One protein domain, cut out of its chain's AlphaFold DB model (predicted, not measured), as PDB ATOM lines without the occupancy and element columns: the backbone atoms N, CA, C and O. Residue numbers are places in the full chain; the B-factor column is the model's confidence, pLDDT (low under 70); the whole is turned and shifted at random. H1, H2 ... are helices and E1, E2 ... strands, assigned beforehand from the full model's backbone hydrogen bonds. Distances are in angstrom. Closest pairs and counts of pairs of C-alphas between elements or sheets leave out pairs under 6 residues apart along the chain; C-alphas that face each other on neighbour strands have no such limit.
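This is residues 11 to 138 of the 138 residues of an uncharacterized protein of Aaosphaeria arxii CBS 175.79 (UniProt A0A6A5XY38). Two sheets meeting side by side at E4, E5 and E6 make an open trough, with E1 to E4 as one wall and the strongly twisted E5, E6 and E7 as the other. The helical hairpin H1 and H2 lies at the end where E2 begins and E3 ends, and residues 109 to 130 loop out beyond the end of E6. The printed part has 128 residues, with two named helices and seven named strands in the order E1 H1 H2 E2 E3 E4 E5 E6 E7; the sheets, E1 E2 E3 E4 and E5 E6 E7, are antiparallel, and the class is mixed. The whole is only just compact, close to loose, with a radius of gyration of the C-alphas of 16.3 A and spans of 44 by 35 by 27 A.

E2, residues 44 to 53, E3, residues 65 to 74, and E4, residues 80 to 85, form a meander, each strand the antiparallel neighbour of the one before; N 47 and O 71 are 2.8 A apart, N 70 and O 82 2.9 A. Edge strand E1, residues 11 to 13, is antiparallel to E2, with N 12 and O 46 at 2.8 A. E5, residues 91 to 95, E6, residues 99 to 108, and E7, residues 131 to 137, form a second meander, with N 93 and O 101 at 2.8 A and N 108 and O 131 at 2.9 A. The closest C-alphas of E4 and E6, Cys 85 and Ala 105, are 5.9 A apart. H1, residues 23 to 28, and H2, residues 33 to 41, touch at Glu 23 and Arg 36, their closest C-alphas, 6.0 A apart; this hairpin has a shallow tilt of 34.7 degrees, only just short of steep, opposite ways. Neither helix is on a sheet, H2 only just, with 4 pairs of C-alphas within 10 A of E1 E2 E3 E4. In H1 and H2 every O i to N i+4 pair is within hydrogen-bond range.

E1 begins at C-alpha 11, (106.013, 150.495, 109.184), and E7 ends at C-alpha 137, (81.018, 144.614, 114.952). From first to last C-alpha E3 measures 29.2 A, E2 28.2 A, E6 27.4 A and E7 19.1 A.

The C-alphas farthest apart, Phe 34 and Lys 62, are 45.4 A apart. The printed part has no cut; the links E2 to E3 and E6 to E7 are long. Residues 124 to 130 have pLDDT under 70.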
ATOM      1  N   THR A  11     106.736 149.296 109.606       96.94
ATOM      2  CA  THR A  11     106.013 150.495 109.184       96.94
ATOM      3  C   THR A  11     105.590 150.343 107.735       96.94
ATOM      4  O   THR A  11     106.426 150.174 106.854       96.94
ATOM      5  N   TRP A  12     104.291 150.464 107.498       96.25
ATOM      6  CA  TRP A  12     103.650 150.232 106.214       96.25
ATOM      7  C   TRP A  12     102.966 151.521 105.774       96.25
ATOM      8  O   TRP A  12     102.282 152.166 106.563       96.25
ATOM      9  N   THR A  13     103.177 151.937 104.529       96.56
ATOM     10  CA  THR A  13     102.496 153.105 103.952       96.56
ATOM     11  C   THR A  13     101.584 152.621 102.839       96.56
ATOM     12  O   THR A  13     102.016 151.830 102.004       96.56
ATOM     13  N   LEU A  14     100.333 153.084 102.833       94.75
ATOM     14  CA  LEU A  14      99.357 152.707 101.814       94.75
ATOM     15  C   LEU A  14      99.842 153.141 100.425       94.75
ATOM     16  O   LEU A  14     100.089 154.329 100.192       94.75
ATOM     17  N   ASN A  15      99.930 152.191  99.494       93.62
ATOM     18  CA  ASN A  15     100.185 152.489  98.091       93.62
ATOM     19  C   ASN A  15      98.868 152.841  97.390       93.62
ATOM     20  O   ASN A  15      98.076 151.967  97.057       93.62
ATOM     21  N   ARG A  16      98.653 154.134  97.138       87.75
ATOM     22  CA  ARG A  16      97.441 154.629  96.474       87.75
ATOM     23  C   ARG A  16      97.284 154.204  95.018       87.75
ATOM     24  O   ARG A  16      96.159 154.207  94.542       87.75
ATOM     25  N   GLN A  17      98.377 153.940  94.304       90.25
ATOM     26  CA  GLN A  17      98.300 153.610  92.877       90.25
ATOM     27  C   GLN A  17      97.671 152.231  92.668       90.25
ATOM     28  O   GLN A  17      96.906 152.052  91.728       90.25
ATOM     29  N   ASP A  18      97.931 151.320  93.606       90.25
ATOM     30  CA  ASP A  18      97.471 149.932  93.564       90.25
ATOM     31  C   ASP A  18      96.318 149.661  94.551       90.25
ATOM     32  O   ASP A  18      96.036 148.510  94.874       90.25
ATOM     33  N   SER A  19      95.666 150.710  95.072       88.94
ATOM     34  CA  SER A  19      94.535 150.590  96.002       88.94
ATOM     35  C   SER A  19      93.242 151.115  95.389       88.94
ATOM     36  O   SER A  19      93.219 152.198  94.802       88.94
ATOM     37  N   ASP A  20      92.143 150.403  95.629       90.88
ATOM     38  CA  ASP A  20      90.803 150.899  95.326       90.88
ATOM     39  C   ASP A  20      90.390 152.051  96.259       90.88
ATOM     40  O   ASP A  20      90.928 152.254  97.352       90.88
ATOM     41  N   SER A  21      89.397 152.831  95.825       90.31
ATOM     42  CA  SER A  21      88.877 153.943  96.623       90.31
ATOM     43  C   SER A  21      88.127 153.442  97.869       90.31
ATOM     44  O   SER A  21      87.208 152.634  97.730       90.31
ATOM     45  N   PRO A  22      88.405 153.983  99.075       91.00
ATOM     46  CA  PRO A  22      87.677 153.618 100.292       91.00
ATOM     47  C   PRO A  22      86.285 154.269 100.382       91.00
ATOM     48  O   PRO A  22      85.515 153.970 101.294       91.00
ATOM     49  N   GLU A  23      85.940 155.189  99.471       93.12
ATOM     50  CA  GLU A  23      84.709 155.984  99.566       93.12
ATOM     51  C   GLU A  23      83.410 155.169  99.602       93.12
ATOM     52  O   GLU A  23      82.559 155.513 100.430       93.12
ATOM     53  N   PRO A  24      83.209 154.131  98.761       94.50
ATOM     54  CA  PRO A  24      81.970 153.359  98.778       94.50
ATOM     55  C   PRO A  24      81.744 152.675 100.127       94.50
ATOM     56  O   PRO A  24      80.653 152.778 100.687       94.50
ATOM     57  N   LEU A  25      82.791 152.059 100.685       92.06
ATOM     58  CA  LEU A  25      82.733 151.376 101.976       92.06
ATOM     59  C   LEU A  25      82.447 152.361 103.115       92.06
ATOM     60  O   LEU A  25      81.510 152.164 103.882       92.06
ATOM     61  N   LEU A  26      83.189 153.468 103.180       93.81
ATOM     62  CA  LEU A  26      82.982 154.482 104.215       93.81
ATOM     63  C   LEU A  26      81.599 155.141 104.106       93.81
ATOM     64  O   LEU A  26      81.000 155.510 105.113       93.81
ATOM     65  N   SER A  27      81.073 155.310 102.888       95.00
ATOM     66  CA  SER A  27      79.722 155.841 102.686       95.00
ATOM     67  C   SER A  27      78.657 154.861 103.161       95.00
ATOM     68  O   SER A  27      77.672 155.297 103.753       95.00
ATOM     69  N   LEU A  28      78.850 153.562 102.913       94.31
ATOM     70  CA  LEU A  28      77.966 152.504 103.397       94.31
ATOM     71  C   LEU A  28      77.940 152.455 104.932       94.31
ATOM     72  O   LEU A  28      76.878 152.282 105.516       94.31
ATOM     73  N   GLN A  29      79.082 152.704 105.577       90.31
ATOM     74  CA  GLN A  29      79.217 152.799 107.037       90.31
ATOM     75  C   GLN A  29      78.690 154.122 107.631       90.31
ATOM     76  O   GLN A  29      78.844 154.373 108.822       90.31
ATOM     77  N   GLY A  30      78.083 154.999 106.823       92.06
ATOM     78  CA  GLY A  30      77.490 156.249 107.302       92.06
ATOM     79  C   GLY A  30      78.491 157.368 107.617       92.06
ATOM     80  O   GLY A  30      78.096 158.406 108.148       92.06
ATOM     81  N   ILE A  31      79.772 157.220 107.259       94.56
ATOM     82  CA  ILE A  31      80.789 158.253 107.497       94.56
ATOM     83  C   ILE A  31      80.483 159.485 106.648       94.56
ATOM     84  O   ILE A  31      80.300 159.373 105.439       94.56
ATOM     85  N   GLY A  32      80.460 160.678 107.242       95.12
ATOM     86  CA  GLY A  32      80.100 161.923 106.552       95.12
ATOM     87  C   GLY A  32      81.012 162.284 105.368       95.12
ATOM     88  O   GLY A  32      82.222 162.063 105.402       95.12
ATOM     89  N   TYR A  33      80.438 162.902 104.327       95.25
ATOM     90  CA  TYR A  33      81.104 163.200 103.046       95.25
ATOM     91  C   TYR A  33      82.485 163.859 103.185       95.25
ATOM     92  O   TYR A  33      83.444 163.411 102.558       95.25
ATOM     93  N   PHE A  34      82.603 164.892 104.025       95.25
ATOM     94  CA  PHE A  34      83.864 165.617 104.202       95.25
ATOM     95  C   PHE A  34      84.969 164.734 104.785       95.25
ATOM     96  O   PHE A  34      86.083 164.749 104.270       95.25
ATOM     97  N   ILE A  35      84.653 163.907 105.785       95.00
ATOM     98  CA  ILE A  35      85.618 162.975 106.380       95.00
ATOM     99  C   ILE A  35      86.072 161.940 105.348       95.00
ATOM    100  O   ILE A  35      87.271 161.706 105.211       95.00
ATOM    101  N   ARG A  36      85.148 161.386 104.549       95.69
ATOM    102  CA  ARG A  36      85.499 160.437 103.477       95.69
ATOM    103  C   ARG A  36      86.467 161.046 102.463       95.69
ATOM    104  O   ARG A  36      87.459 160.413 102.113       95.69
ATOM    105  N   LYS A  37      86.217 162.288 102.032       94.75
ATOM    106  CA  LYS A  37      87.107 163.006 101.102       94.75
ATOM    107  C   LYS A  37      88.474 163.291 101.717       94.75
ATOM    108  O   LYS A  37      89.485 163.116 101.042       94.75
ATOM    109  N   SER A  38      88.528 163.668 102.993       94.31
ATOM    110  CA  SER A  38      89.800 163.838 103.698       94.31
ATOM    111  C   SER A  38      90.589 162.528 103.778       94.31
ATOM    112  O   SER A  38      91.783 162.534 103.492       94.31
ATOM    113  N   ILE A  39      89.939 161.399 104.086       93.56
ATOM    114  CA  ILE A  39      90.588 160.075 104.114       93.56
ATOM    115  C   ILE A  39      91.128 159.702 102.727       93.56
ATOM    116  O   ILE A  39      92.274 159.267 102.608       93.56
ATOM    117  N   ALA A  40      90.350 159.941 101.667       91.56
ATOM    118  CA  ALA A  40      90.763 159.655 100.293       91.56
ATOM    119  C   ALA A  40      92.058 160.390  99.891       91.56
ATOM    120  O   ALA A  40      92.853 159.851  99.119       91.56
ATOM    121  N   LEU A  41      92.320 161.567 100.468       92.62
ATOM    122  CA  LEU A  41      93.518 162.376 100.211       92.62
ATOM    123  C   LEU A  41      94.667 162.137 101.210       92.62
ATOM    124  O   LEU A  41      95.820 162.414 100.888       92.62
ATOM    125  N   ALA A  42      94.387 161.625 102.411       93.94
ATOM    126  CA  ALA A  42      95.360 161.533 103.501       93.94
ATOM    127  C   ALA A  42      96.402 160.421 103.306       93.94
ATOM    128  O   ALA A  42      96.055 159.263 103.107       93.94
ATOM    129  N   THR A  43      97.700 160.691 103.425       94.88
ATOM    130  CA  THR A  43      98.717 159.625 103.496       94.88
ATOM    131  C   THR A  43      98.466 158.745 104.718       94.88
ATOM    132  O   THR A  43      98.546 159.236 105.845       94.88
ATOM    133  N   ILE A  44      98.162 157.463 104.483       94.94
ATOM    134  CA  ILE A  44      97.896 156.471 105.528       94.94
ATOM    135  C   ILE A  44      99.174 155.689 105.818       94.94
ATOM    136  O   ILE A  44      99.813 155.164 104.901       94.94
ATOM    137  N   ARG A  45      99.537 155.600 107.098       96.94
ATOM    138  CA  ARG A  45     100.661 154.798 107.579       96.94
ATOM    139  C   ARG A  45     100.242 153.963 108.779       96.94
ATOM    140  O   ARG A  45      99.675 154.503 109.726       96.94
ATOM    141  N   LEU A  46     100.598 152.685 108.748       96.81
ATOM    142  CA  LEU A  46     100.475 151.741 109.850       96.81
ATOM    143  C   LEU A  46     101.847 151.487 110.465       96.81
ATOM    144  O   LEU A  46     102.812 151.211 109.756       96.81
ATOM    145  N   GLN A  47     101.922 151.541 111.785       97.75
ATOM    146  CA  GLN A  47     103.035 151.018 112.559       97.75
ATOM    147  C   GLN A  47     102.532 149.806 113.334       97.75
ATOM    148  O   GLN A  47     101.627 149.929 114.158       97.75
ATOM    149  N   ILE A  48     103.111 148.644 113.047       96.56
ATOM    150  CA  ILE A  48     102.727 147.371 113.650       96.56
ATOM    151  C   ILE A  48     103.830 146.931 114.603       96.56
ATOM    152  O   ILE A  48     105.010 146.936 114.250       96.56
ATOM    153  N   THR A  49     103.434 146.529 115.808       95.88
ATOM    154  CA  THR A  49     104.300 145.803 116.742       95.88
ATOM    155  C   THR A  49     103.662 144.470 117.089       95.88
ATOM    156  O   THR A  49     102.439 144.369 117.165       95.88
ATOM    157  N   GLN A  50     104.496 143.454 117.286       93.31
ATOM    158  CA  GLN A  50     104.066 142.088 117.548       93.31
ATOM    159  C   GLN A  50     104.901 141.511 118.688       93.31
ATOM    160  O   GLN A  50     106.122 141.661 118.696       93.31
ATOM    161  N   HIS A  51     104.240 140.901 119.667       93.06
ATOM    162  CA  HIS A  51     104.876 140.310 120.844       93.06
ATOM    163  C   HIS A  51     104.019 139.176 121.420       93.06
ATOM    164  O   HIS A  51     102.887 138.965 120.986       93.06
ATOM    165  N   GLU A  52     104.575 138.425 122.371       93.50
ATOM    166  CA  GLU A  52     103.880 137.343 123.072       93.50
ATOM    167  C   GLU A  52     103.762 137.646 124.561       93.50
ATOM    168  O   GLU A  52     104.773 137.719 125.268       93.50
ATOM    169  N   ASP A  53     102.527 137.724 125.037       95.25
ATOM    170  CA  ASP A  53     102.184 137.988 126.431       95.25
ATOM    171  C   ASP A  53     100.898 137.240 126.817       95.25
ATOM    172  O   ASP A  53     100.212 136.700 125.943       95.25
ATOM    173  N   PRO A  54     100.576 137.119 128.117       96.75
ATOM    174  CA  PRO A  54      99.275 136.614 128.541       96.75
ATOM    175  C   PRO A  54      98.134 137.460 127.949       96.75
ATOM    176  O   PRO A  54      98.260 138.688 127.890       96.75
ATOM    177  N   PRO A  55      97.014 136.835 127.556       95.62
ATOM    178  CA  PRO A  55      95.910 137.532 126.919       95.62
ATOM    179  C   PRO A  55      95.295 138.587 127.844       95.62
ATOM    180  O   PRO A  55      95.305 138.479 129.072       95.62
ATOM    181  N   LEU A  56      94.712 139.614 127.228       93.56
ATOM    182  CA  LEU A  56      93.927 140.620 127.940       93.56
ATOM    183  C   LEU A  56      92.537 140.065 128.312       93.56
ATOM    184  O   LEU A  56      92.053 139.149 127.636       93.56
ATOM    185  N   PRO A  57      91.828 140.653 129.296       94.62
ATOM    186  CA  PRO A  57      90.421 140.334 129.544       94.62
ATOM    187  C   PRO A  57      89.585 140.370 128.248       94.62
ATOM    188  O   PRO A  57      89.899 141.166 127.356       94.62
ATOM    189  N   PRO A  58      88.547 139.524 128.111       95.56
ATOM    190  CA  PRO A  58      87.949 138.665 129.144       95.56
ATOM    191  C   PRO A  58      88.694 137.346 129.413       95.56
ATOM    192  O   PRO A  58      88.324 136.614 130.329       95.56
ATOM    193  N   ASN A  59      89.744 137.033 128.655       95.69
ATOM    194  CA  ASN A  59      90.545 135.833 128.872       95.69
ATOM    195  C   ASN A  59      91.491 136.018 130.067       95.69
ATOM    196  O   ASN A  59      92.217 137.004 130.148       95.69
ATOM    197  N   SER A  60      91.477 135.063 130.998       95.81
ATOM    198  CA  SER A  60      92.311 135.077 132.207       95.81
ATOM    199  C   SER A  60      93.397 133.997 132.210       95.81
ATOM    200  O   SER A  60      93.966 133.704 133.267       95.81
ATOM    201  N   SER A  61      93.648 133.344 131.068       95.56
ATOM    202  CA  SER A  61      94.739 132.378 130.935       95.56
ATOM    203  C   SER A  61      96.093 133.044 131.190       95.56
ATOM    204  O   SER A  61      96.284 134.233 130.954       95.56
ATOM    205  N   LYS A  62      97.056 132.261 131.682       95.44
ATOM    206  CA  LYS A  62      98.462 132.682 131.805       95.44
ATOM    207  C   LYS A  62      99.310 132.224 130.622       95.44
ATOM    208  O   LYS A  62     100.489 132.566 130.552       95.44
ATOM    209  N   GLU A  63      98.734 131.414 129.741       94.19
ATOM    210  CA  GLU A  63      99.385 130.984 128.512       94.19
ATOM    211  C   GLU A  63      99.549 132.188 127.594       94.19
ATOM    212  O   GLU A  63      98.632 132.997 127.449       94.19
ATOM    213  N   LYS A  64     100.739 132.332 127.014       93.69
ATOM    214  CA  LYS A  64     101.021 133.452 126.128       93.69
ATOM    215  C   LYS A  64     100.264 133.285 124.821       93.69
ATOM    216  O   LYS A  64     100.246 132.198 124.247       93.69
ATOM    217  N   VAL A  65      99.704 134.384 124.341       92.69
ATOM    218  CA  VAL A  65      99.123 134.497 123.006       92.69
ATOM    219  C   VAL A  65      99.868 135.570 122.226       92.69
ATOM    220  O   VAL A  65     100.653 136.342 122.778       92.69
ATOM    221  N   GLN A  66      99.626 135.627 120.922       92.38
ATOM    222  CA  GLN A  66     100.179 136.688 120.097       92.38
ATOM    223  C   GLN A  66      99.385 137.980 120.291       92.38
ATOM    224  O   GLN A  66      98.158 137.989 120.174       92.38
ATOM    225  N   HIS A  67     100.102 139.063 120.560       93.50
ATOM    226  CA  HIS A  67      99.578 140.418 120.625       93.50
ATOM    227  C   HIS A  67     100.069 141.196 119.412       93.50
ATOM    228  O   HIS A  67     101.263 141.186 119.098       93.50
ATOM    229  N   ILE A  68      99.150 141.887 118.743       93.12
ATOM    230  CA  ILE A  68      99.440 142.733 117.588       93.12
ATOM    231  C   ILE A  68      98.851 144.104 117.858       93.12
ATOM    232  O   ILE A  68      97.649 144.253 118.063       93.12
ATOM    233  N   VAL A  69      99.718 145.109 117.868       94.62
ATOM    234  CA  VAL A  69      99.316 146.499 118.066       94.62
ATOM    235  C   VAL A  69      99.518 147.236 116.762       94.62
ATOM    236  O   VAL A  69     100.646 147.335 116.271       94.62
ATOM    237  N   CYS A  70      98.429 147.771 116.229       95.31
ATOM    238  CA  CYS A  70      98.401 148.520 114.984       95.31
ATOM    239  C   CYS A  70      98.126 149.981 115.312       95.31
ATOM    240  O   CYS A  70      97.048 150.318 115.784       95.31
ATOM    241  N   SER A  71      99.093 150.861 115.069       96.50
ATOM    242  CA  SER A  71      98.898 152.308 115.184       96.50
ATOM    243  C   SER A  71      98.816 152.920 113.797       96.50
ATOM    244  O   SER A  71      99.784 152.895 113.036       96.50
ATOM    245  N   GLN A  72      97.652 153.468 113.469       96.00
ATOM    246  CA  GLN A  72      97.361 154.091 112.193       96.00
ATOM    247  C   GLN A  72      97.420 155.610 112.295       96.00
ATOM    248  O   GLN A  72      96.792 156.243 113.144       96.00
ATOM    249  N   THR A  73      98.122 156.211 111.344       96.31
ATOM    250  CA  THR A  73      98.147 157.655 111.134       96.31
ATOM    251  C   THR A  73      97.601 157.985 109.756       96.31
ATOM    252  O   THR A  73      97.816 157.248 108.794       96.31
ATOM    253  N   ALA A  74      96.896 159.109 109.676       95.06
ATOM    254  CA  ALA A  74      96.355 159.662 108.449       95.06
ATOM    255  C   ALA A  74      96.697 161.155 108.419       95.06
ATOM    256  O   ALA A  74      96.324 161.897 109.328       95.06
ATOM    257  N   SER A  75      97.456 161.607 107.418       94.75
ATOM    258  CA  SER A  75      97.920 163.002 107.367       94.75
ATOM    259  C   SER A  75      96.750 163.993 107.422       94.75
ATOM    260  O   SER A  75      95.877 163.964 106.555       94.75
ATOM    261  N   GLY A  76      96.752 164.893 108.411       91.62
ATOM    262  CA  GLY A  76      95.695 165.895 108.592       91.62
ATOM    263  C   GLY A  76      94.419 165.378 109.268       91.62
ATOM    264  O   GLY A  76      93.445 166.120 109.350       91.62
ATOM    265  N   LEU A  77      94.414 164.137 109.765       94.00
ATOM    266  CA  LEU A  77      93.306 163.531 110.503       94.00
ATOM    267  C   LEU A  77      93.795 162.951 111.835       94.00
ATOM    268  O   LEU A  77      94.989 162.716 112.039       94.00
ATOM    269  N   LYS A  78      92.858 162.705 112.754       93.56
ATOM    270  CA  LYS A  78      93.157 161.983 113.991       93.56
ATOM    271  C   LYS A  78      93.508 160.527 113.647       93.56
ATOM    272  O   LYS A  78      92.820 159.891 112.853       93.56
ATOM    273  N   GLY A  79      94.594 160.015 114.223       93.00
ATOM    274  CA  GLY A  79      94.970 158.604 114.098       93.00
ATOM    275  C   GLY A  79      94.061 157.675 114.906       93.00
ATOM    276  O   GLY A  79      93.223 158.136 115.685       93.00
ATOM    277  N   THR A  80      94.253 156.373 114.735       93.94
ATOM    278  CA  THR A  80      93.598 155.330 115.536       93.94
ATOM    279  C   THR A  80      94.594 154.231 115.890       93.94
ATOM    280  O   THR A  80      95.607 154.076 115.205       93.94
ATOM    281  N   SER A  81      94.332 153.499 116.968       94.19
ATOM    282  CA  SER A  81      95.161 152.381 117.403       94.19
ATOM    283  C   SER A  81      94.283 151.209 117.807       94.19
ATOM    284  O   SER A  81      93.374 151.364 118.621       94.19
ATOM    285  N   GLU A  82      94.615 150.031 117.295       92.38
ATOM    286  CA  GLU A  82      93.940 148.778 117.611       92.38
ATOM    287  C   GLU A  82      94.897 147.819 118.321       92.38
ATOM    288  O   GLU A  82      96.096 147.764 118.022       92.38
ATOM    289  N   TYR A  83      94.345 147.061 119.266       92.88
ATOM    290  CA  TYR A  83      95.065 146.098 120.090       92.88
ATOM    291  C   TYR A  83      94.399 144.738 119.932       92.88
ATOM    292  O   TYR A  83      93.301 144.510 120.440       92.88
ATOM    293  N   HIS A  84      95.076 143.840 119.228       92.38
ATOM    294  CA  HIS A  84      94.562 142.520 118.894       92.38
ATOM    295  C   HIS A  84      95.267 141.459 119.735       92.38
ATOM    296  O   HIS A  84      96.497 141.413 119.771       92.38
ATOM    297  N   CYS A  85      94.490 140.593 120.384       93.94
ATOM    298  CA  CYS A  85      94.982 139.379 121.036       93.94
ATOM    299  C   CYS A  85      94.433 138.174 120.272       93.94
ATOM    300  O   CYS A  85      93.219 138.056 120.116       93.94
ATOM    301  N   ALA A  86      95.316 137.292 119.809       92.81
ATOM    302  CA  ALA A  86      94.943 136.111 119.034       92.81
ATOM    303  C   ALA A  86      94.412 134.980 119.935       92.81
ATOM    304  O   ALA A  86      95.047 133.937 120.085       92.81
ATOM    305  N   ASP A  87      93.271 135.212 120.580       94.06
ATOM    306  CA  ASP A  87      92.636 134.300 121.540       94.06
ATOM    307  C   ASP A  87      91.123 134.120 121.323       94.06
ATOM    308  O   ASP A  87      90.421 133.557 122.169       94.06
ATOM    309  N   ASN A  88      90.627 134.610 120.187       93.81
ATOM    310  CA  ASN A  88      89.235 134.532 119.765       93.81
ATOM    311  C   ASN A  88      88.235 135.136 120.773       93.81
ATOM    312  O   ASN A  88      87.087 134.699 120.857       93.81
ATOM    313  N   GLN A  89      88.653 136.137 121.556       95.31
ATOM    314  CA  GLN A  89      87.764 136.852 122.476       95.31
ATOM    315  C   GLN A  89      87.417 138.249 121.969       95.31
ATOM    316  O   GLN A  89      88.299 139.021 121.584       95.31
ATOM    317  N   PHE A  90      86.128 138.592 122.036       95.50
ATOM    318  CA  PHE A  90      85.657 139.946 121.760       95.50
ATOM    319  C   PHE A  90      86.118 140.927 122.838       95.50
ATOM    320  O   PHE A  90      86.042 140.640 124.034       95.50
ATOM    321  N   ARG A  91      86.561 142.103 122.395       94.12
ATOM    322  CA  ARG A  91      86.971 143.229 123.238       94.12
ATOM    323  C   ARG A  91      86.403 144.525 122.693       94.12
ATOM    324  O   ARG A  91      86.432 144.746 121.484       94.12
ATOM    325  N   ASP A  92      85.922 145.367 123.596       94.62
ATOM    326  CA  ASP A  92      85.374 146.672 123.249       94.62
ATOM    327  C   ASP A  92      86.488 147.646 122.858       94.62
ATOM    328  O   ASP A  92      87.566 147.689 123.458       94.62
ATOM    329  N   HIS A  93      86.197 148.468 121.863       92.50
ATOM    330  CA  HIS A  93      87.050 149.527 121.368       92.50
ATOM    331  C   HIS A  93      86.192 150.751 121.038       92.50
ATOM    332  O   HIS A  93      85.066 150.645 120.560       92.50
ATOM    333  N   SER A  94      86.725 151.938 121.309       92.88
ATOM    334  CA  SER A  94      86.086 153.187 120.915       92.88
ATOM    335  C   SER A  94      86.989 153.907 119.936       92.88
ATOM    336  O   SER A  94      88.107 154.298 120.274       92.88
ATOM    337  N   ASP A  95      86.461 154.101 118.738       92.00
ATOM    338  CA  ASP A  95      87.119 154.786 117.650       92.00
ATOM    339  C   ASP A  95      86.384 156.091 117.320       92.00
ATOM    340  O   ASP A  95      85.163 156.206 117.429       92.00
ATOM    341  N   TRP A  96      87.130 157.122 116.926       92.25
ATOM    342  CA  TRP A  96      86.529 158.421 116.617       92.25
ATOM    343  C   TRP A  96      85.819 158.439 115.257       92.25
ATOM    344  O   TRP A  96      84.953 159.287 115.041       92.25
ATOM    345  N   LEU A  97      86.223 157.556 114.344       91.88
ATOM    346  CA  LEU A  97      85.668 157.404 113.008       91.88
ATOM    347  C   LEU A  97      84.506 156.410 113.028       91.88
ATOM    348  O   LEU A  97      83.462 156.703 112.452       91.88
ATOM    349  N   PHE A  98      84.671 155.277 113.716       90.38
ATOM    350  CA  PHE A  98      83.701 154.173 113.710       90.38
ATOM    351  C   PHE A  98      82.806 154.086 114.955       90.38
ATOM    352  O   PHE A  98      81.849 153.320 114.961       90.38
ATOM    353  N   GLY A  99      83.053 154.893 115.988       91.69
ATOM    354  CA  GLY A  99      82.261 154.878 117.216       91.69
ATOM    355  C   GLY A  99      82.631 153.718 118.143       91.69
ATOM    356  O   GLY A  99      83.799 153.352 118.263       91.69
ATOM    357  N   ALA A 100      81.648 153.181 118.863       93.31
ATOM    358  CA  ALA A 100      81.848 151.990 119.681       93.31
ATOM    359  C   ALA A 100      81.825 150.755 118.777       93.31
ATOM    360  O   ALA A 100      80.874 150.555 118.032       93.31
ATOM    361  N   VAL A 101      82.876 149.951 118.852       92.31
ATOM    362  CA  VAL A 101      82.996 148.688 118.129       92.31
ATOM    363  C   VAL A 101      83.537 147.626 119.073       92.31
ATOM    364  O   VAL A 101      84.134 147.936 120.101       92.31
ATOM    365  N   ARG A 102      83.374 146.359 118.719       93.31
ATOM    366  CA  ARG A 102      84.074 145.258 119.379       93.31
ATOM    367  C   ARG A 102      84.810 144.413 118.359       93.31
ATOM    368  O   ARG A 102      84.283 144.149 117.282       93.31
ATOM    369  N   GLY A 103      86.017 143.997 118.714       92.75
ATOM    370  CA  GLY A 103      86.902 143.215 117.862       92.75
ATOM    371  C   GLY A 103      87.287 141.894 118.511       92.75
ATOM    372  O   GLY A 103      87.472 141.843 119.726       92.75
ATOM    373  N   LYS A 104      87.450 140.835 117.720       94.00
ATOM    374  CA  LYS A 104      88.161 139.615 118.134       94.00
ATOM    375  C   LYS A 104      89.171 139.214 117.069       94.00
ATOM    376  O   LYS A 104      88.939 139.483 115.892       94.00
ATOM    377  N   ALA A 105      90.248 138.562 117.491       92.62
ATOM    378  CA  ALA A 105      91.314 138.099 116.617       92.62
ATOM    379  C   ALA A 105      91.660 136.633 116.906       92.62
ATOM    380  O   ALA A 105      91.706 136.217 118.066       92.62
ATOM    381  N   GLU A 106      91.925 135.852 115.865       89.75
ATOM    382  CA  GLU A 106      92.389 134.466 115.975       89.75
ATOM    383  C   GLU A 106      93.259 134.071 114.781       89.75
ATOM    384  O   GLU A 106      93.175 134.693 113.724       89.75
ATOM    385  N   TRP A 107      94.103 133.054 114.964       86.94
ATOM    386  CA  TRP A 107      94.894 132.467 113.884       86.94
ATOM    387  C   TRP A 107      94.086 131.395 113.162       86.94
ATOM    388  O   TRP A 107      93.640 130.461 113.824       86.94
ATOM    389  N   LEU A 108      93.956 131.517 111.839       84.38
ATOM    390  CA  LEU A 108      93.263 130.549 110.983       84.38
ATOM    391  C   LEU A 108      94.110 130.162 109.769       84.38
ATOM    392  O   LEU A 108      94.743 131.019 109.147       84.38
ATOM    393  N   GLU A 109      94.076 128.887 109.401       80.56
ATOM    394  CA  GLU A 109      94.459 128.390 108.079       80.56
ATOM    395  C   GLU A 109      93.370 128.709 107.038       80.56
ATOM    396  O   GLU A 109      92.202 128.945 107.363       80.56
ATOM    397  N   LEU A 110      93.738 128.725 105.753       80.25
ATOM    398  CA  LEU A 110      92.819 129.075 104.662       80.25
ATOM    399  C   LEU A 110      91.619 128.114 104.598       80.25
ATOM    400  O   LEU A 110      90.496 128.499 104.260       80.25
ATOM    401  N   GLU A 111      91.861 126.851 104.933       82.00
ATOM    402  CA  GLU A 111      90.882 125.776 104.983       82.00
ATOM    403  C   GLU A 111      89.813 126.022 106.054       82.00
ATOM    404  O   GLU A 111      88.654 125.671 105.816       82.00
ATOM    405  N   GLU A 112      90.184 126.668 107.166       84.19
ATOM    406  CA  GLU A 112      89.330 126.952 108.328       84.19
ATOM    407  C   GLU A 112      88.368 128.129 108.103       84.19
ATOM    408  O   GLU A 112      87.424 128.303 108.867       84.19
ATOM    409  N   LEU A 113      88.559 128.933 107.049       83.88
ATOM    410  CA  LEU A 113      87.638 130.026 106.722       83.88
ATOM    411  C   LEU A 113      86.287 129.478 106.233       83.88
ATOM    412  O   LEU A 113      86.245 128.578 105.401       83.88
ATOM    413  N   ASP A 114      85.162 130.047 106.653       86.06
ATOM    414  CA  ASP A 114      83.855 129.599 106.144       86.06
ATOM    415  C   ASP A 114      83.517 130.208 104.774       86.06
ATOM    416  O   ASP A 114      82.874 129.573 103.938       86.06
ATOM    417  N   GLU A 115      83.999 131.424 104.503       86.00
ATOM    418  CA  GLU A 115      83.616 132.205 103.326       86.00
ATOM    419  C   GLU A 115      84.392 131.800 102.060       86.00
ATOM    420  O   GLU A 115      85.593 132.077 101.952       86.00
ATOM    421  N   PRO A 116      83.739 131.219 101.028       86.81
ATOM    422  CA  PRO A 116      84.429 130.743  99.826       86.81
ATOM    423  C   PRO A 116      85.119 131.848  99.025       86.81
ATOM    424  O   PRO A 116      86.036 131.564  98.250       86.81
ATOM    425  N   PHE A 117      84.661 133.094  99.171       85.25
ATOM    426  CA  PHE A 117      85.306 134.263  98.581       85.25
ATOM    427  C   PHE A 117      86.707 134.481  99.167       85.25
ATOM    428  O   PHE A 117      87.647 134.712  98.411       85.25
ATOM    429  N   LEU A 118      86.867 134.308 100.484       83.38
ATOM    430  CA  LEU A 118      88.138 134.506 101.186       83.38
ATOM    431  C   LEU A 118      89.164 133.397 100.911       83.38
ATOM    432  O   LEU A 118      90.327 133.557 101.254       83.38
ATOM    433  N   LYS A 119      88.773 132.292 100.261       82.06
ATOM    434  CA  LYS A 119      89.680 131.187  99.893       82.06
ATOM    435  C   LYS A 119      90.334 131.338  98.517       82.06
ATOM    436  O   LYS A 119      91.062 130.451  98.082       82.06
ATOM    437  N   LYS A 120      90.038 132.412  97.780       83.44
ATOM    438  CA  LYS A 120      90.424 132.580  96.368       83.44
ATOM    439  C   LYS A 120      91.227 133.862  96.165       83.44
ATOM    440  O   LYS A 120      91.140 134.781  96.964       83.44
ATOM    441  N   GLY A 121      91.981 133.932  95.064       81.06
ATOM    442  CA  GLY A 121      92.743 135.133  94.685       81.06
ATOM    443  C   GLY A 121      94.085 135.303  95.404       81.06
ATOM    444  O   GLY A 121      94.744 136.316  95.205       81.06
ATOM    445  N   TRP A 122      94.499 134.316  96.201       78.56
ATOM    446  CA  TRP A 122      95.805 134.286  96.856       78.56
ATOM    447  C   TRP A 122      96.872 133.698  95.932       78.56
ATOM    448  O   TRP A 122      96.681 132.608  95.379       78.56
ATOM    449  N   ASP A 123      98.013 134.378  95.818       73.00
ATOM    450  CA  ASP A 123      99.193 133.838  95.139       73.00
ATOM    451  C   ASP A 123      99.668 132.544  95.811       73.00
ATOM    452  O   ASP A 123      99.462 132.334  97.007       73.00
ATOM    453  N   SER A 124     100.360 131.675  95.070       67.62
ATOM    454  CA  SER A 124     100.817 130.368  95.575       67.62
ATOM    455  C   SER A 124     101.710 130.456  96.819       67.62
ATOM    456  O   SER A 124     101.799 129.499  97.578       67.62
ATOM    457  N   GLY A 125     102.370 131.598  97.043       64.94
ATOM    458  CA  GLY A 125     103.147 131.857  98.257       64.94
ATOM    459  C   GLY A 125     102.298 132.196  99.487       64.94
ATOM    460  O   GLY A 125     102.766 132.006 100.597       64.94
ATOM    461  N   ALA A 126     101.060 132.666  99.314       60.44
ATOM    462  CA  ALA A 126     100.165 133.054 100.407       60.44
ATOM    463  C   ALA A 126      99.296 131.892 100.926       60.44
ATOM    464  O   ALA A 126      98.743 131.981 102.016       60.44
ATOM    465  N   GLN A 127      99.203 130.785 100.184       55.03
ATOM    466  CA  GLN A 127      98.286 129.666 100.460       55.03
ATOM    467  C   GLN A 127      98.705 128.757 101.635       55.03
ATOM    468  O   GLN A 127      97.986 127.818 101.956       55.03
ATOM    469  N   HIS A 128      99.845 129.016 102.282       54.62
ATOM    470  CA  HIS A 128     100.393 128.174 103.359       54.62
ATOM    471  C   HIS A 128     100.641 128.928 104.674       54.62
ATOM    472  O   HIS A 128     101.416 128.472 105.516       54.62
ATOM    473  N   HIS A 129     100.026 130.097 104.851       61.81
ATOM    474  CA  HIS A 129     100.215 130.922 106.039       61.81
ATOM    475  C   HIS A 129      98.950 130.941 106.892       61.81
ATOM    476  O   HIS A 129      97.850 131.077 106.367       61.81
ATOM    477  N   ALA A 130      99.111 130.827 108.210       65.69
ATOM    478  CA  ALA A 130      98.044 131.179 109.132       65.69
ATOM    479  C   ALA A 130      97.858 132.706 109.115       65.69
ATOM    480  O   ALA A 130      98.835 133.459 109.060       65.69
ATOM    481  N   PHE A 131      96.607 133.153 109.138       71.44
ATOM    482  CA  PHE A 131      96.203 134.555 109.086       71.44
ATOM    483  C   PHE A 131      95.597 134.971 110.418       71.44
ATOM    484  O   PHE A 131      94.917 134.166 111.050       71.44
ATOM    485  N   ILE A 132      95.769 136.236 110.814       73.69
ATOM    486  CA  ILE A 132      94.893 136.800 111.843       73.69
ATOM    487  C   ILE A 132      93.578 137.181 111.187       73.69
ATOM    488  O   ILE A 132      93.528 138.093 110.359       73.69
ATOM    489  N   PHE A 133      92.513 136.503 111.585       75.81
ATOM    490  CA  PHE A 133      91.163 136.878 111.214       75.81
ATOM    491  C   PHE A 133      90.594 137.830 112.260       75.81
ATOM    492  O   PHE A 133      90.538 137.489 113.441       75.81
ATOM    493  N   ILE A 134      90.192 139.028 111.827       79.88
ATOM    494  CA  ILE A 134      89.629 140.061 112.697       79.88
ATOM    495  C   ILE A 134      88.154 140.229 112.356       79.88
ATOM    496  O   ILE A 134      87.801 140.581 111.233       79.88
ATOM    497  N   THR A 135      87.288 140.005 113.341       81.19
ATOM    498  CA  THR A 135      85.862 140.335 113.233       81.19
ATOM    499  C   THR A 135      85.597 141.607 114.014       81.19
ATOM    500  O   THR A 135      85.889 141.639 115.208       81.19
ATOM    501  N   VAL A 136      85.044 142.625 113.350       80.94
ATOM    502  CA  VAL A 136      84.635 143.889 113.972       80.94
ATOM    503  C   VAL A 136      83.134 144.071 113.807       80.94
ATOM    504  O   VAL A 136      82.611 143.971 112.698       80.94
ATOM    505  N   GLU A 137      82.456 144.357 114.910       83.12
ATOM    506  CA  GLU A 137      81.018 144.614 114.952       83.12
ATOM    507  C   GLU A 137      80.762 145.957 115.645       83.12
ATOM    508  O   GLU A 137      81.420 146.271 116.642       83.12
ATOM    509  N   SER A 138      79.831 146.742 115.099       75.75
ATOM    510  CA  SER A 138      79.370 148.045 115.611       75.75
ATOM    511  C   SER A 138      77.999 147.940 116.262       75.75
ATOM    512  O   SER A 138      77.143 147.272 115.633       75.75
TER     513      SER A 138